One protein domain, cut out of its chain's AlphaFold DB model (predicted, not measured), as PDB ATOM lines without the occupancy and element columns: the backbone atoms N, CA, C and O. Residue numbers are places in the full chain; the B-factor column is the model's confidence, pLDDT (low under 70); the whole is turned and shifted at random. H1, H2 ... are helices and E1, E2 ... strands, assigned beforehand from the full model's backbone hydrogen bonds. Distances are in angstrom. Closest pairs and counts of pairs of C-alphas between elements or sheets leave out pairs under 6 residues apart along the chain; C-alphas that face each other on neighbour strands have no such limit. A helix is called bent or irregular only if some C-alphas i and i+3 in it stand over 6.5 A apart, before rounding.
ATOM      1  N   LEU A  15     -33.850 -37.644  11.026       57.19
ATOM      2  CA  LEU A  15     -34.847 -37.928   9.990       57.19
ATOM      3  C   LEU A  15     -34.375 -39.121   9.165       57.19
ATOM      4  O   LEU A  15     -33.252 -39.130   8.665       57.19
ATOM      5  N   LEU A  16     -35.243 -40.121   9.043       58.12
ATOM      6  CA  LEU A  16     -35.012 -41.318   8.245       58.12
ATOM      7  C   LEU A  16     -35.940 -41.295   7.030       58.12
ATOM      8  O   LEU A  16     -37.166 -41.311   7.165       58.12
ATOM      9  N   GLY A  17     -35.324 -41.247   5.857       59.75
ATOM     10  CA  GLY A  17     -35.939 -41.367   4.542       59.75
ATOM     11  C   GLY A  17     -35.446 -42.620   3.819       59.75
ATOM     12  O   GLY A  17     -34.555 -43.324   4.299       59.75
ATOM     13  N   ALA A  18     -36.016 -42.923   2.654       68.31
ATOM     14  CA  ALA A  18     -35.582 -44.075   1.860       68.31
ATOM     15  C   ALA A  18     -34.129 -43.874   1.390       68.31
ATOM     16  O   ALA A  18     -33.874 -43.091   0.480       68.31
ATOM     17  N   GLY A  19     -33.180 -44.562   2.030       78.12
ATOM     18  CA  GLY A  19     -31.752 -44.437   1.738       78.12
ATOM     19  C   GLY A  19     -31.073 -43.184   2.298       78.12
ATOM     20  O   GLY A  19     -29.891 -42.999   2.037       78.12
ATOM     21  N   VAL A  20     -31.761 -42.333   3.076       88.75
ATOM     22  CA  VAL A  20     -31.178 -41.100   3.641       88.75
ATOM     23  C   VAL A  20     -31.384 -41.031   5.151       88.75
ATOM     24  O   VAL A  20     -32.503 -41.155   5.643       88.75
ATOM     25  N   LEU A  21     -30.305 -40.783   5.887       89.31
ATOM     26  CA  LEU A  21     -30.308 -40.473   7.313       89.31
ATOM     27  C   LEU A  21     -29.808 -39.046   7.503       89.31
ATOM     28  O   LEU A  21     -28.712 -38.722   7.066       89.31
ATOM     29  N   TYR A  22     -30.573 -38.212   8.189       89.50
ATOM     30  CA  TYR A  22     -30.132 -36.895   8.634       89.50
ATOM     31  C   TYR A  22     -29.896 -36.912  10.142       89.50
ATOM     32  O   TYR A  22     -30.743 -37.416  10.879       89.50
ATOM     33  N   VAL A  23     -28.778 -36.342  10.587       88.12
ATOM     34  CA  VAL A  23     -28.384 -36.225  11.994       88.12
ATOM     35  C   VAL A  23     -28.068 -34.764  12.306       88.12
ATOM     36  O   VAL A  23     -27.091 -34.216  11.797       88.12
ATOM     37  N   ASP A  24     -28.884 -34.144  13.157       88.31
ATOM     38  CA  ASP A  24     -28.655 -32.796  13.685       88.31
ATOM     39  C   ASP A  24     -27.676 -32.830  14.868       88.31
ATOM     40  O   ASP A  24     -28.051 -33.154  16.001       88.31
ATOM     41  N   MET A  25     -26.415 -32.469  14.617       86.56
ATOM     42  CA  MET A  25     -25.379 -32.477  15.649       86.56
ATOM     43  C   MET A  25     -25.476 -31.291  16.613       86.56
ATOM     44  O   MET A  25     -24.830 -31.318  17.661       86.56
ATOM     45  N   SER A  26     -26.296 -30.269  16.329       85.50
ATOM     46  CA  SER A  26     -26.468 -29.128  17.241       85.50
ATOM     47  C   SER A  26     -27.060 -29.537  18.590       85.50
ATOM     48  O   SER A  26     -26.764 -28.924  19.610       85.50
ATOM     49  N   ARG A  27     -27.800 -30.651  18.630       85.38
ATOM     50  CA  ARG A  27     -28.355 -31.235  19.861       85.38
ATOM     51  C   ARG A  27     -27.309 -31.831  20.799       85.38
ATOM     52  O   ARG A  27     -27.614 -32.074  21.964       85.38
ATOM     53  N   TYR A  28     -26.097 -32.069  20.305       86.69
ATOM     54  CA  TYR A  28     -24.986 -32.622  21.081       86.69
ATOM     55  C   TYR A  28     -23.976 -31.549  21.494       86.69
ATOM     56  O   TYR A  28     -22.880 -31.871  21.954       86.69
ATOM     57  N   VAL A  29     -24.337 -30.272  21.337       88.75
ATOM     58  CA  VAL A  29     -23.491 -29.137  21.695       88.75
ATOM     59  C   VAL A  29     -24.258 -28.185  22.591       88.75
ATOM     60  O   VAL A  29     -25.362 -27.753  22.276       88.75
ATOM     61  N   VAL A  50     -13.307 -40.273  11.406       66.12
ATOM     62  CA  VAL A  50     -13.306 -41.672  11.877       66.12
ATOM     63  C   VAL A  50     -14.033 -41.832  13.217       66.12
ATOM     64  O   VAL A  50     -14.863 -42.732  13.374       66.12
ATOM     65  N   ASN A  51     -13.742 -40.959  14.180       71.94
ATOM     66  CA  ASN A  51     -14.286 -41.036  15.536       71.94
ATOM     67  C   ASN A  51     -15.789 -40.756  15.553       71.94
ATOM     68  O   ASN A  51     -16.550 -41.491  16.187       71.94
ATOM     69  N   LEU A  52     -16.223 -39.746  14.796       75.81
ATOM     70  CA  LEU A  52     -17.635 -39.424  14.636       75.81
ATOM     71  C   LEU A  52     -18.399 -40.574  13.966       75.81
ATOM     72  O   LEU A  52     -19.474 -40.942  14.431       75.81
ATOM     73  N   HIS A  53     -17.831 -41.222  12.945       73.12
ATOM     74  CA  HIS A  53     -18.483 -42.375  12.321       73.12
ATOM     75  C   HIS A  53     -18.690 -43.537  13.298       73.12
ATOM     76  O   HIS A  53     -19.780 -44.101  13.393       73.12
ATOM     77  N   LYS A  54     -17.655 -43.859  14.071       76.12
ATOM     78  CA  LYS A  54     -17.724 -44.913  15.080       76.12
ATOM     79  C   LYS A  54     -18.746 -44.602  16.170       76.12
ATOM     80  O   LYS A  54     -19.464 -45.492  16.614       76.12
ATOM     81  N   TRP A  55     -18.853 -43.338  16.568       82.56
ATOM     82  CA  TRP A  55     -19.887 -42.909  17.497       82.56
ATOM     83  C   TRP A  55     -21.296 -43.036  16.909       82.56
ATOM     84  O   TRP A  55     -22.190 -43.479  17.622       82.56
ATOM     85  N   LEU A  56     -21.506 -42.715  15.625       83.56
ATOM     86  CA  LEU A  56     -22.804 -42.919  14.966       83.56
ATOM     87  C   LEU A  56     -23.225 -44.403  15.011       83.56
ATOM     88  O   LEU A  56     -24.403 -44.689  15.229       83.56
ATOM     89  N   GLU A  57     -22.276 -45.332  14.836       81.62
ATOM     90  CA  GLU A  57     -22.503 -46.778  14.999       81.62
ATOM     91  C   GLU A  57     -22.835 -47.136  16.462       81.62
ATOM     92  O   GLU A  57     -23.853 -47.773  16.732       81.62
ATOM     93  N   GLU A  58     -22.021 -46.695  17.429       82.00
ATOM     94  CA  GLU A  58     -22.205 -46.979  18.866       82.00
ATOM     95  C   GLU A  58     -23.506 -46.381  19.433       82.00
ATOM     96  O   GLU A  58     -24.131 -46.968  20.317       82.00
ATOM     97  N   ALA A  59     -23.946 -45.237  18.907       80.62
ATOM     98  CA  ALA A  59     -25.210 -44.596  19.250       80.62
ATOM     99  C   ALA A  59     -26.432 -45.275  18.602       80.62
ATOM    100  O   ALA A  59     -27.564 -44.872  18.873       80.62
ATOM    101  N   GLY A  60     -26.226 -46.282  17.743       83.38
ATOM    102  CA  GLY A  60     -27.289 -46.978  17.016       83.38
ATOM    103  C   GLY A  60     -27.963 -46.128  15.936       83.38
ATOM    104  O   GLY A  60     -29.067 -46.452  15.502       83.38
ATOM    105  N   LEU A  61     -27.330 -45.028  15.514       84.94
ATOM    106  CA  LEU A  61     -27.842 -44.154  14.453       84.94
ATOM    107  C   LEU A  61     -27.566 -44.737  13.068       84.94
ATOM    108  O   LEU A  61     -28.356 -44.542  12.146       84.94
ATOM    109  N   VAL A  62     -26.471 -45.485  12.936       87.31
ATOM    110  CA  VAL A  62     -26.168 -46.318  11.771       87.31
ATOM    111  C   VAL A  62     -25.866 -47.746  12.217       87.31
ATOM    112  O   VAL A  62     -25.381 -47.987  13.319       87.31
ATOM    113  N   GLU A  63     -26.138 -48.705  11.346       86.88
ATOM    114  CA  GLU A  63     -25.754 -50.101  11.520       86.88
ATOM    115  C   GLU A  63     -24.456 -50.364  10.772       86.88
ATOM    116  O   GLU A  63     -24.342 -50.007   9.596       86.88
ATOM    117  N   ARG A  64     -23.502 -51.041  11.417       85.06
ATOM    118  CA  ARG A  64     -22.279 -51.497  10.750       85.06
ATOM    119  C   ARG A  64     -22.638 -52.335   9.525       85.06
ATOM    120  O   ARG A  64     -23.395 -53.303   9.625       85.06
ATOM    121  N   TYR A  65     -22.086 -51.973   8.372       83.12
ATOM    122  CA  TYR A  65     -22.479 -52.558   7.098       83.12
ATOM    123  C   TYR A  65     -21.272 -52.788   6.191       83.12
ATOM    124  O   TYR A  65     -20.706 -51.854   5.625       83.12
ATOM    125  N   ASP A  66     -20.903 -54.059   5.999       83.88
ATOM    126  CA  ASP A  66     -19.892 -54.444   5.004       83.88
ATOM    127  C   ASP A  66     -20.520 -54.421   3.602       83.88
ATOM    128  O   ASP A  66     -20.919 -55.448   3.045       83.88
ATOM    129  N   SER A  67     -20.694 -53.211   3.070       88.44
ATOM    130  CA  SER A  67     -21.281 -52.994   1.747       88.44
ATOM    131  C   SER A  67     -20.480 -53.696   0.640       88.44
ATOM    132  O   SER A  67     -19.274 -53.910   0.788       88.44
ATOM    133  N   PRO A  68     -21.093 -54.019  -0.515       91.94
ATOM    134  CA  PRO A  68     -20.388 -54.618  -1.645       91.94
ATOM    135  C   PRO A  68     -19.128 -53.850  -2.068       91.94
ATOM    136  O   PRO A  68     -18.102 -54.473  -2.351       91.94
ATOM    137  N   ILE A  69     -19.171 -52.511  -2.079       90.56
ATOM    138  CA  ILE A  69     -17.995 -51.681  -2.373       90.56
ATOM    139  C   ILE A  69     -16.935 -51.833  -1.279       90.56
ATOM    140  O   ILE A  69     -15.767 -52.059  -1.598       90.56
ATOM    141  N   ARG A  70     -17.332 -51.761  -0.003       87.50
ATOM    142  CA  ARG A  70     -16.411 -51.873   1.136       87.50
ATOM    143  C   ARG A  70     -15.702 -53.224   1.166       87.50
ATOM    144  O   ARG A  70     -14.475 -53.276   1.259       87.50
ATOM    145  N   LYS A  71     -16.463 -54.299   0.971       90.31
ATOM    146  CA  LYS A  71     -15.955 -55.664   0.863       90.31
ATOM    147  C   LYS A  71     -14.951 -55.797  -0.278       90.31
ATOM    148  O   LYS A  71     -13.838 -56.275  -0.065       90.31
ATOM    149  N   LYS A  72     -15.304 -55.317  -1.474       90.50
ATOM    150  CA  LYS A  72     -14.424 -55.377  -2.649       90.50
ATOM    151  C   LYS A  72     -13.138 -54.567  -2.446       90.50
ATOM    152  O   LYS A  72     -12.071 -55.013  -2.861       90.50
ATOM    153  N   ALA A  73     -13.214 -53.414  -1.781       89.19
ATOM    154  CA  ALA A  73     -12.043 -52.609  -1.444       89.19
ATOM    155  C   ALA A  73     -11.123 -53.322  -0.432       89.19
ATOM    156  O   ALA A  73      -9.909 -53.375  -0.630       89.19
ATOM    157  N   ARG A  74     -11.691 -53.943   0.610       91.25
ATOM    158  CA  ARG A  74     -10.954 -54.777   1.577       91.25
ATOM    159  C   ARG A  74     -10.222 -55.934   0.912       91.25
ATOM    160  O   ARG A  74      -9.038 -56.137   1.175       91.25
ATOM    161  N   GLU A  75     -10.926 -56.680   0.064       92.25
ATOM    162  CA  GLU A  75     -10.380 -57.830  -0.658       92.25
ATOM    163  C   GLU A  75      -9.225 -57.408  -1.574       92.25
ATOM    164  O   GLU A  75      -8.171 -58.042  -1.558       92.25
ATOM    165  N   ALA A  76      -9.372 -56.290  -2.294       90.50
ATOM    166  CA  ALA A  76      -8.322 -55.742  -3.153       90.50
ATOM    167  C   ALA A  76      -7.064 -55.305  -2.381       90.50
ATOM    168  O   ALA A  76      -5.958 -55.384  -2.913       90.50
ATOM    169  N   LEU A  77      -7.218 -54.862  -1.130       88.62
ATOM    170  CA  LEU A  77      -6.121 -54.415  -0.265       88.62
ATOM    171  C   LEU A  77      -5.563 -55.523   0.642       88.62
ATOM    172  O   LEU A  77      -4.641 -55.274   1.419       88.62
ATOM    173  N   GLY A  78      -6.116 -56.738   0.586       89.50
ATOM    174  CA  GLY A  78      -5.704 -57.850   1.448       89.50
ATOM    175  C   GLY A  78      -6.017 -57.643   2.936       89.50
ATOM    176  O   GLY A  78      -5.403 -58.284   3.792       89.50
ATOM    177  N   ILE A  79      -6.965 -56.761   3.271       87.38
ATOM    178  CA  ILE A  79      -7.333 -56.443   4.657       87.38
ATOM    179  C   ILE A  79      -8.307 -57.502   5.171       87.38
ATOM    180  O   ILE A  79      -9.482 -57.518   4.806       87.38
ATOM    181  N   ARG A  80      -7.832 -58.380   6.063       82.88
ATOM    182  CA  ARG A  80      -8.642 -59.472   6.638       82.88
ATOM    183  C   ARG A  80      -9.685 -58.983   7.644       82.88
ATOM    184  O   ARG A  80     -10.807 -59.482   7.625       82.88
ATOM    185  N   SER A  81      -9.336 -57.996   8.471       79.94
ATOM    186  CA  SER A  81     -10.226 -57.362   9.452       79.94
ATOM    187  C   SER A  81      -9.933 -55.866   9.538       79.94
ATOM    188  O   SER A  81      -8.772 -55.483   9.650       79.94
ATOM    189  N   GLU A  82     -10.978 -55.033   9.506       75.88
ATOM    190  CA  GLU A  82     -10.846 -53.578   9.692       75.88
ATOM    191  C   GLU A  82     -10.496 -53.203  11.137       75.88
ATOM    192  O   GLU A  82      -9.852 -52.188  11.373       75.88
ATOM    193  N   GLU A  83     -10.871 -54.036  12.111       73.50
ATOM    194  CA  GLU A  83     -10.599 -53.782  13.535       73.50
ATOM    195  C   GLU A  83      -9.106 -53.838  13.864       73.50
ATOM    196  O   GLU A  83      -8.654 -53.180  14.796       73.50
ATOM    197  N   ASN A  84      -8.349 -54.592  13.065       74.50
ATOM    198  CA  ASN A  84      -6.907 -54.764  13.211       74.50
ATOM    199  C   ASN A  84      -6.119 -54.061  12.096       74.50
ATOM    200  O   ASN A  84      -4.917 -54.287  11.968       74.50
ATOM    201  N   ALA A  85      -6.787 -53.275  11.246       74.75
ATOM    202  CA  ALA A  85      -6.116 -52.568  10.168       74.75
ATOM    203  C   ALA A  85      -5.242 -51.444  10.744       74.75
ATOM    204  O   ALA A  85      -5.664 -50.714  11.644       74.75
ATOM    205  N   THR A  86      -4.025 -51.289  10.217       76.12
ATOM    206  CA  THR A  86      -3.190 -50.125  10.548       76.12
ATOM    207  C   THR A  86      -3.832 -48.843  10.018       76.12
ATOM    208  O   THR A  86      -4.717 -48.890   9.161       76.12
ATOM    209  N   ILE A  87      -3.369 -47.681  10.485       70.56
ATOM    210  CA  ILE A  87      -3.858 -46.380   9.998       70.56
ATOM    211  C   ILE A  87      -3.651 -46.259   8.478       70.56
ATOM    212  O   ILE A  87      -4.532 -45.790   7.764       70.56
ATOM    213  N   GLU A  88      -2.525 -46.743   7.951       75.00
ATOM    214  CA  GLU A  88      -2.234 -46.736   6.514       75.00
ATOM    215  C   GLU A  88      -3.204 -47.627   5.734       75.00
ATOM    216  O   GLU A  88      -3.702 -47.225   4.682       75.00
ATOM    217  N   GLN A  89      -3.505 -48.819   6.257       78.75
ATOM    218  CA  GLN A  89      -4.479 -49.729   5.655       78.75
ATOM    219  C   GLN A  89      -5.891 -49.141   5.688       78.75
ATOM    220  O   GLN A  89      -6.618 -49.242   4.701       78.75
ATOM    221  N   TRP A  90      -6.258 -48.478   6.785       77.25
ATOM    222  CA  TRP A  90      -7.515 -47.746   6.915       77.25
ATOM    223  C   TRP A  90      -7.630 -46.625   5.885       77.25
ATOM    224  O   TRP A  90      -8.623 -46.555   5.161       77.25
ATOM    225  N   ASN A  91      -6.593 -45.800   5.754       78.25
ATOM    226  CA  ASN A  91      -6.557 -44.714   4.780       78.25
ATOM    227  C   ASN A  91      -6.634 -45.243   3.340       78.25
ATOM    228  O   ASN A  91      -7.387 -44.712   2.525       78.25
ATOM    229  N   ALA A  92      -5.914 -46.324   3.023       84.00
ATOM    230  CA  ALA A  92      -5.994 -46.975   1.716       84.00
ATOM    231  C   ALA A  92      -7.403 -47.515   1.426       84.00
ATOM    232  O   ALA A  92      -7.917 -47.349   0.318       84.00
ATOM    233  N   LEU A  93      -8.049 -48.117   2.427       84.12
ATOM    234  CA  LEU A  93      -9.406 -48.647   2.325       84.12
ATOM    235  C   LEU A  93     -10.442 -47.543   2.097       84.12
ATOM    236  O   LEU A  93     -11.308 -47.685   1.231       84.12
ATOM    237  N   VAL A  94     -10.336 -46.434   2.831       81.94
ATOM    238  CA  VAL A  94     -11.171 -45.238   2.643       81.94
ATOM    239  C   VAL A  94     -10.979 -44.670   1.236       81.94
ATOM    240  O   VAL A  94     -11.965 -44.489   0.524       81.94
ATOM    241  N   ASN A  95      -9.736 -44.486   0.787       83.50
ATOM    242  CA  ASN A  95      -9.422 -43.944  -0.541       83.50
ATOM    243  C   ASN A  95      -9.927 -44.827  -1.688       83.50
ATOM    244  O   ASN A  95     -10.452 -44.323  -2.681       83.50
ATOM    245  N   LEU A  96      -9.804 -46.148  -1.563       86.00
ATOM    246  CA  LEU A  96     -10.329 -47.057  -2.575       86.00
ATOM    247  C   LEU A  96     -11.864 -47.072  -2.574       86.00
ATOM    248  O   LEU A  96     -12.475 -47.058  -3.639       86.00
ATOM    249  N   SER A  97     -12.493 -47.028  -1.396       84.62
ATOM    250  CA  SER A  97     -13.956 -46.924  -1.282       84.62
ATOM    251  C   SER A  97     -14.478 -45.631  -1.918       84.62
ATOM    252  O   SER A  97     -15.467 -45.669  -2.645       84.62
ATOM    253  N   LEU A  98     -13.781 -44.507  -1.706       83.44
ATOM    254  CA  LEU A  98     -14.049 -43.217  -2.353       83.44
ATOM    255  C   LEU A  98     -14.039 -43.340  -3.878       83.44
ATOM    256  O   LEU A  98     -15.011 -42.972  -4.531       83.44
ATOM    257  N   TYR A  99     -12.966 -43.905  -4.437       84.06
ATOM    258  CA  TYR A  99     -12.833 -44.100  -5.882       84.06
ATOM    259  C   TYR A  99     -13.977 -44.942  -6.464       84.06
ATOM    260  O   TYR A  99     -14.481 -44.655  -7.546       84.06
ATOM    261  N   MET A 100     -14.404 -45.977  -5.741       89.38
ATOM    262  CA  MET A 100     -15.454 -46.893  -6.190       89.38
ATOM    263  C   MET A 100     -16.869 -46.325  -6.035       89.38
ATOM    264  O   MET A 100     -17.754 -46.730  -6.786       89.38
ATOM    265  N   LEU A 101     -17.089 -45.409  -5.086       86.69
ATOM    266  CA  LEU A 101     -18.345 -44.667  -4.940       86.69
ATOM    267  C   LEU A 101     -18.459 -43.510  -5.940       86.69
ATOM    268  O   LEU A 101     -19.577 -43.193  -6.330       86.69
ATOM    269  N   GLY A 102     -17.326 -42.917  -6.343       85.69
ATOM    270  CA  GLY A 102     -17.148 -41.968  -7.450       85.69
ATOM    271  C   GLY A 102     -18.365 -41.100  -7.771       85.69
ATOM    272  O   GLY A 102     -18.598 -40.068  -7.143       85.69
ATOM    273  N   ASP A 103     -19.152 -41.537  -8.753       88.19
ATOM    274  CA  ASP A 103     -20.307 -40.795  -9.265       88.19
ATOM    275  C   ASP A 103     -21.405 -40.563  -8.217       88.19
ATOM    276  O   ASP A 103     -22.017 -39.498  -8.197       88.19
ATOM    277  N   GLY A 104     -21.631 -41.520  -7.312       89.12
ATOM    278  CA  GLY A 104     -22.600 -41.373  -6.226       89.12
ATOM    279  C   GLY A 104     -22.176 -40.317  -5.206       89.12
ATOM    280  O   GLY A 104     -23.009 -39.549  -4.733       89.12
ATOM    281  N   LEU A 105     -20.875 -40.224  -4.909       90.44
ATOM    282  CA  LEU A 105     -20.335 -39.191  -4.021       90.44
ATOM    283  C   LEU A 105     -20.468 -37.802  -4.649       90.44
ATOM    284  O   LEU A 105     -20.985 -36.885  -4.010       90.44
ATOM    285  N   ASN A 106     -20.067 -37.673  -5.916       93.06
ATOM    286  CA  ASN A 106     -20.167 -36.422  -6.664       93.06
ATOM    287  C   ASN A 106     -21.622 -35.947  -6.772       93.06
ATOM    288  O   ASN A 106     -21.894 -34.768  -6.569       93.06
ATOM    289  N   ALA A 107     -22.565 -36.857  -7.028       94.00
ATOM    290  CA  ALA A 107     -23.982 -36.521  -7.111       94.00
ATOM    291  C   ALA A 107     -24.560 -36.044  -5.767       94.00
ATOM    292  O   ALA A 107     -25.366 -35.112  -5.744       94.00
ATOM    293  N   VAL A 108     -24.139 -36.643  -4.645       93.88
ATOM    294  CA  VAL A 108     -24.522 -36.181  -3.299       93.88
ATOM    295  C   VAL A 108     -23.974 -34.779  -3.035       93.88
ATOM    296  O   VAL A 108     -24.722 -33.898  -2.609       93.88
ATOM    297  N   GLU A 109     -22.686 -34.553  -3.305       94.44
ATOM    298  CA  GLU A 109     -22.061 -33.243  -3.117       94.44
ATOM    299  C   GLU A 109     -22.710 -32.170  -4.002       94.44
ATOM    300  O   GLU A 109     -23.015 -31.075  -3.524       94.44
ATOM    301  N   GLU A 110     -22.970 -32.479  -5.273       94.75
ATOM    302  CA  GLU A 110     -23.587 -31.551  -6.217       94.75
ATOM    303  C   GLU A 110     -25.011 -31.177  -5.798       94.75
ATOM    304  O   GLU A 110     -25.345 -29.991  -5.797       94.75
ATOM    305  N   ALA A 111     -25.835 -32.150  -5.392       93.81
ATOM    306  CA  ALA A 111     -27.189 -31.896  -4.900       93.81
ATOM    307  C   ALA A 111     -27.178 -30.940  -3.693       93.81
ATOM    308  O   ALA A 111     -27.902 -29.942  -3.667       93.81
ATOM    309  N   LEU A 112     -26.289 -31.185  -2.724       93.88
ATOM    310  CA  LEU A 112     -26.119 -30.320  -1.554       93.88
ATOM    311  C   LEU A 112     -25.678 -28.903  -1.951       93.88
ATOM    312  O   LEU A 112     -26.303 -27.918  -1.551       93.88
ATOM    313  N   ARG A 113     -24.625 -28.782  -2.766       92.94
ATOM    314  CA  ARG A 113     -24.089 -27.477  -3.189       92.94
ATOM    315  C   ARG A 113     -25.082 -26.691  -4.039       92.94
ATOM    316  O   ARG A 113     -25.174 -25.476  -3.881       92.94
ATOM    317  N   ARG A 114     -25.857 -27.355  -4.901       93.19
ATOM    318  CA  ARG A 114     -26.907 -26.729  -5.723       93.19
ATOM    319  C   ARG A 114     -28.039 -26.166  -4.869       93.19
ATOM    320  O   ARG A 114     -28.529 -25.078  -5.157       93.19
ATOM    321  N   ALA A 115     -28.384 -26.842  -3.776       89.06
ATOM    322  CA  ALA A 115     -29.283 -26.323  -2.746       89.06
ATOM    323  C   ALA A 115     -28.630 -25.233  -1.861       89.06
ATOM    324  O   ALA A 115     -29.192 -24.819  -0.845       89.06
ATOM    325  N   GLY A 116     -27.423 -24.777  -2.216       88.81
ATOM    326  CA  GLY A 116     -26.627 -23.770  -1.521       88.81
ATOM    327  C   GLY A 116     -26.077 -24.230  -0.172       88.81
ATOM    328  O   GLY A 116     -25.685 -23.375   0.629       88.81
ATOM    329  N   VAL A 117     -26.183 -25.519   0.162       91.81
ATOM    330  CA  VAL A 117     -25.757 -26.046   1.462       91.81
ATOM    331  C   VAL A 117     -24.241 -25.929   1.553       91.81
ATOM    332  O   VAL A 117     -23.510 -26.230   0.607       91.81
ATOM    333  N   GLU A 118     -23.759 -25.468   2.701       90.06
ATOM    334  CA  GLU A 118     -22.331 -25.393   2.968       90.06
ATOM    335  C   GLU A 118     -21.815 -26.809   3.250       90.06
ATOM    336  O   GLU A 118     -22.082 -27.378   4.307       90.06
ATOM    337  N   VAL A 119     -21.117 -27.391   2.275       89.56
ATOM    338  CA  VAL A 119     -20.530 -28.733   2.372       89.56
ATOM    339  C   VAL A 119     -19.104 -28.624   2.901       89.56
ATOM    340  O   VAL A 119     -18.245 -28.021   2.254       89.56
ATOM    341  N   LEU A 120     -18.869 -29.219   4.069       83.56
ATOM    342  CA  LEU A 120     -17.577 -29.242   4.760       83.56
ATOM    343  C   LEU A 120     -16.739 -30.461   4.358       83.56
ATOM    344  O   LEU A 120     -15.515 -30.385   4.329       83.56
ATOM    345  N   GLY A 121     -17.392 -31.568   4.010       84.12
ATOM    346  CA  GLY A 121     -16.731 -32.753   3.482       84.12
ATOM    347  C   GLY A 121     -17.727 -33.833   3.089       84.12
ATOM    348  O   GLY A 121     -18.804 -33.933   3.672       84.12
ATOM    349  N   VAL A 122     -17.360 -34.652   2.107       86.19
ATOM    350  CA  VAL A 122     -18.136 -35.822   1.688       86.19
ATOM    351  C   VAL A 122     -17.181 -36.999   1.557       86.19
ATOM    352  O   VAL A 122     -16.084 -36.856   1.021       86.19
ATOM    353  N   GLY A 123     -17.575 -38.160   2.066       85.19
ATOM    354  CA  GLY A 123     -16.741 -39.351   2.021       85.19
ATOM    355  C   GLY A 123     -17.527 -40.653   2.139       85.19
ATOM    356  O   GLY A 123     -18.760 -40.644   2.143       85.19
ATOM    357  N   PRO A 124     -16.834 -41.800   2.229       84.75
ATOM    358  CA  PRO A 124     -17.481 -43.088   2.400       84.75
ATOM    359  C   PRO A 124     -17.894 -43.269   3.868       84.75
ATOM    360  O   PRO A 124     -17.187 -42.835   4.780       84.75
ATOM    361  N   GLY A 125     -19.020 -43.931   4.112       80.94
ATOM    362  CA  GLY A 125     -19.410 -44.430   5.438       80.94
ATOM    363  C   GLY A 125     -19.131 -45.927   5.580       80.94
ATOM    364  O   GLY A 125     -19.179 -46.648   4.584       80.94
ATOM    365  N   SER A 126     -18.860 -46.409   6.799       75.50
ATOM    366  CA  SER A 126     -18.797 -47.851   7.116       75.50
ATOM    367  C   SER A 126     -20.103 -48.432   7.676       75.50
ATOM    368  O   SER A 126     -20.237 -49.652   7.781       75.50
ATOM    369  N   GLY A 127     -21.084 -47.585   7.979       80.38
ATOM    370  CA  GLY A 127     -22.428 -47.975   8.393       80.38
ATOM    371  C   GLY A 127     -23.508 -47.533   7.411       80.38
ATOM    372  O   GLY A 127     -23.279 -46.661   6.575       80.38
ATOM    373  N   LYS A 128     -24.701 -48.121   7.510       85.50
ATOM    374  CA  LYS A 128     -25.908 -47.726   6.764       85.50
ATOM    375  C   LYS A 128     -27.024 -47.292   7.726       85.50
ATOM    376  O   LYS A 128     -27.020 -47.721   8.879       85.50
ATOM    377  N   PRO A 129     -28.023 -46.516   7.283       85.44
ATOM    378  CA  PRO A 129     -29.225 -46.283   8.076       85.44
ATOM    379  C   PRO A 129     -29.922 -47.618   8.435       85.44
ATOM    380  O   PRO A 129     -30.024 -48.496   7.568       85.44
ATOM    381  N   PRO A 130     -30.435 -47.798   9.670       76.88
ATOM    382  CA  PRO A 130     -30.975 -49.084  10.125       76.88
ATOM    383  C   PRO A 130     -32.095 -49.658   9.245       76.88
ATOM    384  O   PRO A 130     -32.146 -50.846   8.943       76.88
ATOM    385  N   VAL A 131     -32.965 -48.784   8.744       72.94
ATOM    386  CA  VAL A 131     -34.130 -49.152   7.922       72.94
ATOM    387  C   VAL A 131     -33.827 -49.266   6.426       72.94
ATOM    388  O   VAL A 131     -34.728 -49.560   5.639       72.94
ATOM    389  N   ASP A 132     -32.582 -49.018   6.018       76.00
ATOM    390  CA  ASP A 132     -32.218 -49.064   4.609       76.00
ATOM    391  C   ASP A 132     -31.994 -50.500   4.121       76.00
ATOM    392  O   ASP A 132     -31.489 -51.370   4.847       76.00
ATOM    393  N   LYS A 133     -32.381 -50.741   2.865       75.00
ATOM    394  CA  LYS A 133     -32.172 -52.023   2.186       75.00
ATOM    395  C   LYS A 133     -30.690 -52.199   1.851       75.00
ATOM    396  O   LYS A 133     -29.907 -51.255   1.893       75.00
ATOM    397  N   ALA A 134     -30.309 -53.425   1.492       73.38
ATOM    398  CA  ALA A 134     -28.980 -53.681   0.949       73.38
ATOM    399  C   ALA A 134     -28.719 -52.769  -0.264       73.38
ATOM    400  O   ALA A 134     -29.540 -52.709  -1.181       73.38
ATOM    401  N   ASN A 135     -27.580 -52.087  -0.256       84.19
ATOM    402  CA  ASN A 135     -27.170 -51.105  -1.254       84.19
ATOM    403  C   ASN A 135     -25.686 -51.314  -1.604       84.19
ATOM    404  O   ASN A 135     -25.031 -52.208  -1.071       84.19
ATOM    405  N   SER A 136     -25.152 -50.543  -2.544       86.50
ATOM    406  CA  SER A 136     -23.767 -50.680  -3.004       86.50
ATOM    407  C   SER A 136     -22.747 -50.116  -2.007       86.50
ATOM    408  O   SER A 136     -21.608 -50.585  -1.985       86.50
ATOM    409  N   GLY A 137     -23.142 -49.143  -1.182       90.56
ATOM    410  CA  GLY A 137     -22.294 -48.469  -0.200       90.56
ATOM    411  C   GLY A 137     -22.954 -47.238   0.422       90.56
ATOM    412  O   GLY A 137     -24.040 -46.828   0.018       90.56
ATOM    413  N   THR A 138     -22.268 -46.630   1.390       90.50
ATOM    414  CA  THR A 138     -22.741 -45.428   2.086       90.50
ATOM    415  C   THR A 138     -21.869 -44.225   1.756       90.50
ATOM    416  O   THR A 138     -20.642 -44.313   1.805       90.50
ATOM    417  N   VAL A 139     -22.508 -43.086   1.507       91.19
ATOM    418  CA  VAL A 139     -21.890 -41.760   1.460       91.19
ATOM    419  C   VAL A 139     -22.258 -41.001   2.733       91.19
ATOM    420  O   VAL A 139     -23.425 -40.950   3.107       91.19
ATOM    421  N   VAL A 140     -21.277 -40.402   3.403       89.12
ATOM    422  CA  VAL A 140     -21.493 -39.498   4.540       89.12
ATOM    423  C   VAL A 140     -21.139 -38.085   4.097       89.12
ATOM    424  O   VAL A 140     -20.069 -37.863   3.531       89.12
ATOM    425  N   ALA A 141     -22.030 -37.135   4.350       90.06
ATOM    426  CA  ALA A 141     -21.847 -35.727   4.038       90.06
ATOM    427  C   ALA A 141     -21.902 -34.889   5.318       90.06
ATOM    428  O   ALA A 141     -22.898 -34.898   6.037       90.06
ATOM    429  N   PHE A 142     -20.837 -34.137   5.569       87.69
ATOM    430  CA  PHE A 142     -20.715 -33.164   6.647       87.69
ATOM    431  C   PHE A 142     -21.099 -31.794   6.114       87.69
ATOM    432  O   PHE A 142     -20.471 -31.281   5.181       87.69
ATOM    433  N   VAL A 143     -22.142 -31.207   6.687       89.38
ATOM    434  CA  VAL A 143     -22.764 -29.999   6.142       89.38
ATOM    435  C   VAL A 143     -23.098 -28.985   7.226       89.38
ATOM    436  O   VAL A 143     -23.075 -29.297   8.412       89.38
ATOM    437  N   ARG A 144     -23.439 -27.767   6.799       88.31
ATOM    438  CA  ARG A 144     -24.253 -26.822   7.572       88.31
ATOM    439  C   ARG A 144     -25.538 -26.559   6.795       88.31
ATOM    440  O   ARG A 144     -25.575 -25.702   5.907       88.31
ATOM    441  N   LEU A 145     -26.573 -27.336   7.098       81.75
ATOM    442  CA  LEU A 145     -27.829 -27.393   6.347       81.75
ATOM    443  C   LEU A 145     -28.651 -26.111   6.512       81.75
ATOM    444  O   LEU A 145     -29.300 -25.659   5.569       81.75
ATOM    445  N   GLY A 146     -28.623 -25.515   7.708       71.00
ATOM    446  CA  GLY A 146     -29.277 -24.232   7.985       71.00
ATOM    447  C   GLY A 146     -30.797 -24.254   7.785       71.00
ATOM    448  O   GLY A 146     -31.362 -23.257   7.345       71.00
ATOM    449  N   GLY A 147     -31.451 -25.389   8.063       68.44
ATOM    450  CA  GLY A 147     -32.911 -25.534   7.976       68.44
ATOM    451  C   GLY A 147     -33.468 -25.919   6.598       68.44
ATOM    452  O   GLY A 147     -34.684 -25.991   6.450       68.44
ATOM    453  N   ARG A 148     -32.613 -26.213   5.607       75.56
ATOM    454  CA  ARG A 148     -33.004 -26.630   4.243       75.56
ATOM    455  C   ARG A 148     -33.392 -28.104   4.143       75.56
ATOM    456  O   ARG A 148     -32.781 -28.876   3.405       75.56
ATOM    457  N   GLY A 149     -34.382 -28.529   4.924       74.38
ATOM    458  CA  GLY A 149     -34.818 -29.932   4.992       74.38
ATOM    459  C   GLY A 149     -35.332 -30.499   3.659       74.38
ATOM    460  O   GLY A 149     -35.341 -31.712   3.462       74.38
ATOM    461  N   GLU A 150     -35.720 -29.643   2.715       82.12
ATOM    462  CA  GLU A 150     -36.146 -30.016   1.365       82.12
ATOM    463  C   GLU A 150     -35.056 -30.719   0.547       82.12
ATOM    464  O   GLU A 150     -35.393 -31.572  -0.279       82.12
ATOM    465  N   VAL A 151     -33.772 -30.444   0.820       88.31
ATOM    466  CA  VAL A 151     -32.643 -31.092   0.132       88.31
ATOM    467  C   VAL A 151     -32.599 -32.598   0.400       88.31
ATOM    468  O   VAL A 151     -32.146 -33.365  -0.446       88.31
ATOM    469  N   LEU A 152     -33.147 -33.057   1.532       88.62
ATOM    470  CA  LEU A 152     -33.175 -34.479   1.875       88.62
ATOM    471  C   LEU A 152     -33.967 -35.292   0.841       88.62
ATOM    472  O   LEU A 152     -33.561 -36.395   0.498       88.62
ATOM    473  N   LYS A 153     -35.033 -34.724   0.259       87.62
ATOM    474  CA  LYS A 153     -35.808 -35.380  -0.813       87.62
ATOM    475  C   LYS A 153     -35.040 -35.475  -2.128       87.62
ATOM    476  O   LYS A 153     -35.307 -36.359  -2.939       87.62
ATOM    477  N   GLU A 154     -34.138 -34.535  -2.393       90.50
ATOM    478  CA  GLU A 154     -33.245 -34.617  -3.549       90.50
ATOM    479  C   GLU A 154     -32.202 -35.713  -3.326       90.50
ATOM    480  O   GLU A 154     -31.990 -36.545  -4.207       90.50
ATOM    481  N   LEU A 155     -31.654 -35.797  -2.114       92.56
ATOM    482  CA  LEU A 155     -30.729 -36.858  -1.725       92.56
ATOM    483  C   LEU A 155     -31.368 -38.247  -1.754       92.56
ATOM    484  O   LEU A 155     -30.697 -39.189  -2.155       92.56
ATOM    485  N   GLU A 156     -32.655 -38.393  -1.430       90.81
ATOM    486  CA  GLU A 156     -33.378 -39.667  -1.589       90.81
ATOM    487  C   GLU A 156     -33.401 -40.127  -3.054       90.81
ATOM    488  O   GLU A 156     -33.259 -41.316  -3.349       90.81
ATOM    489  N   LYS A 157     -33.538 -39.191  -4.003       91.44
ATOM    490  CA  LYS A 157     -33.482 -39.511  -5.437       91.44
ATOM    491  C   LYS A 157     -32.076 -39.930  -5.846       91.44
ATOM    492  O   LYS A 157     -31.935 -40.905  -6.577       91.44
ATOM    493  N   VAL A 158     -31.052 -39.221  -5.367       92.94
ATOM    494  CA  VAL A 158     -29.645 -39.579  -5.608       92.94
ATOM    495  C   VAL A 158     -29.350 -40.971  -5.042       92.94
ATOM    496  O   VAL A 158     -28.870 -41.836  -5.771       92.94
ATOM    497  N   ALA A 159     -29.725 -41.227  -3.789       91.69
ATOM    498  CA  ALA A 159     -29.578 -42.517  -3.121       91.69
ATOM    499  C   ALA A 159     -30.186 -43.660  -3.948       91.69
ATOM    500  O   ALA A 159     -29.536 -44.679  -4.185       91.69
ATOM    501  N   ALA A 160     -31.400 -43.459  -4.471       90.31
ATOM    502  CA  ALA A 160     -32.079 -44.437  -5.312       90.31
ATOM    503  C   ALA A 160     -31.396 -44.651  -6.677       90.31
ATOM    504  O   ALA A 160     -31.249 -45.794  -7.105       90.31
ATOM    505  N   VAL A 161     -30.976 -43.579  -7.359       92.81
ATOM    506  CA  VAL A 161     -30.334 -43.652  -8.687       92.81
ATOM    507  C   VAL A 161     -28.996 -44.383  -8.623       92.81
ATOM    508  O   VAL A 161     -28.708 -45.213  -9.482       92.81
ATOM    509  N   TYR A 162     -28.196 -44.101  -7.595       91.69
ATOM    510  CA  TYR A 162     -26.855 -44.667  -7.440       91.69
ATOM    511  C   TYR A 162     -26.824 -45.936  -6.578       91.69
ATOM    512  O   TYR A 162     -25.764 -46.543  -6.427       91.69
ATOM    513  N   ASN A 163     -27.975 -46.368  -6.050       91.38
ATOM    514  CA  ASN A 163     -28.102 -47.500  -5.132       91.38
ATOM    515  C   ASN A 163     -27.128 -47.387  -3.944       91.38
ATOM    516  O   ASN A 163     -26.339 -48.298  -3.690       91.38
ATOM    517  N   ILE A 164     -27.158 -46.256  -3.238       92.25
ATOM    518  CA  ILE A 164     -26.318 -45.960  -2.065       92.25
ATOM    519  C   ILE A 164     -27.178 -45.502  -0.886       92.25
ATOM    520  O   ILE A 164     -28.279 -44.996  -1.088       92.25
ATOM    521  N   SER A 165     -26.650 -45.608   0.333       92.12
ATOM    522  CA  SER A 165     -27.149 -44.817   1.463       92.12
ATOM    523  C   SER A 165     -26.475 -43.447   1.505       92.12
ATOM    524  O   SER A 165     -25.294 -43.324   1.181       92.12
ATOM    525  N   VAL A 166     -27.179 -42.437   2.009       91.94
ATOM    526  CA  VAL A 166     -26.636 -41.107   2.297       91.94
ATOM    527  C   VAL A 166     -26.862 -40.777   3.770       91.94
ATOM    528  O   VAL A 166     -27.990 -40.784   4.251       91.94
ATOM    529  N   VAL A 167     -25.796 -40.466   4.499       91.25
ATOM    530  CA  VAL A 167     -25.854 -39.984   5.882       91.25
ATOM    531  C   VAL A 167     -25.439 -38.519   5.893       91.25
ATOM    532  O   VAL A 167     -24.280 -38.191   5.662       91.25
ATOM    533  N   VAL A 168     -26.385 -37.628   6.147       91.50
ATOM    534  CA  VAL A 168     -26.160 -36.191   6.281       91.50
ATOM    535  C   VAL A 168     -25.945 -35.868   7.753       91.50
ATOM    536  O   VAL A 168     -26.852 -36.030   8.565       91.50
ATOM    537  N   VAL A 169     -24.754 -35.394   8.089       89.75
ATOM    538  CA  VAL A 169     -24.386 -34.932   9.427       89.75
ATOM    539  C   VAL A 169     -24.370 -33.405   9.403       89.75
ATOM    540  O   VAL A 169     -23.445 -32.798   8.856       89.75
ATOM    541  N   ASP A 170     -25.414 -32.786   9.955       89.62
ATOM    542  CA  ASP A 170     -25.524 -31.329  10.052       89.62
ATOM    543  C   ASP A 170     -24.800 -30.835  11.297       89.62
ATOM    544  O   ASP A 170     -25.190 -31.115  12.430       89.62
ATOM    545  N   LEU A 171     -23.699 -30.134  11.075       86.69
ATOM    546  CA  LEU A 171     -22.792 -29.702  12.119       86.69
ATOM    547  C   LEU A 171     -23.203 -28.327  12.652       86.69
ATOM    548  O   LEU A 171     -23.539 -27.429  11.874       86.69
TER     549      LEU A 171
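AT A GLANCE: This is residues 15 to 29 and 50 to 171 of the 286 residues of an uncharacterized protein of Pyrobaculum ferrireducens (UniProt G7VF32). A twisted sheet of five strands has H5 and H4b, one arm of the long bent helix H4, side by side over one face. The other arm, H4a, crosses the edge strand E3 and reaches beyond the sheet, where H3 packs on it; H1 and H2 only graze the sheet. The printed part has 137 residues with five named helices and five named strands, along the chain E1 E2 H1 H2 H3 H4 E3 E4 H5 E5; the mixed sheet runs E1 E2 E5 E4 E3, and the class is mixed, helices and strands. The whole is compact, with a radius of gyration of the C-alphas of 14.2 A and spans of 42 by 33 by 26 A.

HOW THE PARTS SIT: The edge strands are E1, residues 15 to 17, and E3, residues 118 to 125; the inner strands are E2, residues 20 to 24, E5, residues 165 to 170, and E4, residues 138 to 144. E1 and E2 form an antiparallel hairpin, with N 17 and O 20 at 2.8 A, within hydrogen-bond range. Also within range are N 168 and O 21, 2.7 A, between parallel E2 and E5; N 141 and O 167, 2.8 A, between parallel E5 and E4; and N 125 and O 138, 2.8 A, in the antiparallel hairpin E3 and E4. H4, residues 87 to 114, was assigned as one helix by its hydrogen bonds but is bent, with C-alphas 100 and 103 8.4 A apart; its arms H4a, residues 87 to 100, and H4b, residues 103 to 114, are about perpendicular at 80 degrees. Both arms and H5, residues 151 to 162, are on the same face, giving two layers, helices on one face of a sheet. H4b runs along the strands at a height of 9.1 A, over E4 and only just over E3, on which 3 of its C-alphas fall; its closest C-alphas to E4 are Leu 105 and Val 139, 6.2 A. H5 runs along the strands over E2, at a height of 8.3 A, and touches H4b at a shallow tilt of 19 degrees, opposite ways, closest at the C-alphas of Gly 104 and Tyr 162, 5.5 A. E4, H5 and E5 form a strand-helix-strand unit, two parallel neighbour strands with a helix between, and its crossover is right-handed. H4a runs across the strands over E3, at 64 degrees on the local plane, which is fitted to just 6 C-alphas. H3, residues 68 to 76, touches H4a at a steep tilt of 52 degrees, opposite ways, closest at the C-alphas of Ala 73 and Leu 96, 5.9 A. H2, residues 50 to 58, only grazes the sheet, and H1, residues 25 to 28, and H3 are only just on it, with 5 pairs of C-alphas within 10 A each. Every O i to N i+4 pair is within hydrogen-bond range in H2, H3, H4a and H4b, and 7 of 8 are in H5; H1 is too short for such a pair.

IN THESE COORDINATES: E1 begins at C-alpha 15 (-34.847, -37.928, 9.990). H4a, 19.9 A long, begins at C-alpha 87 (-3.858, -46.380, 9.998), and H4b is 15.9 A. E3 is 19.4 A, E4 19.5 A, E5 16.1 A, H5 16.6 A and E2 13.3 A. E5 ends at C-alpha 170 (-25.524, -31.329, 10.052).

THE WHOLE: The two C-alphas farthest apart are those of Gly 78 and Gly 147, 42.7 A. Residues 30 to 49 are cut out, and C-alphas 29 and 50 are 18.9 A apart across the cut. The link from E3 to E4, 12 residues, is long. Mean pLDDT of the printed part is 84.7, and residues 15 to 18, 50 and 147 are under 70.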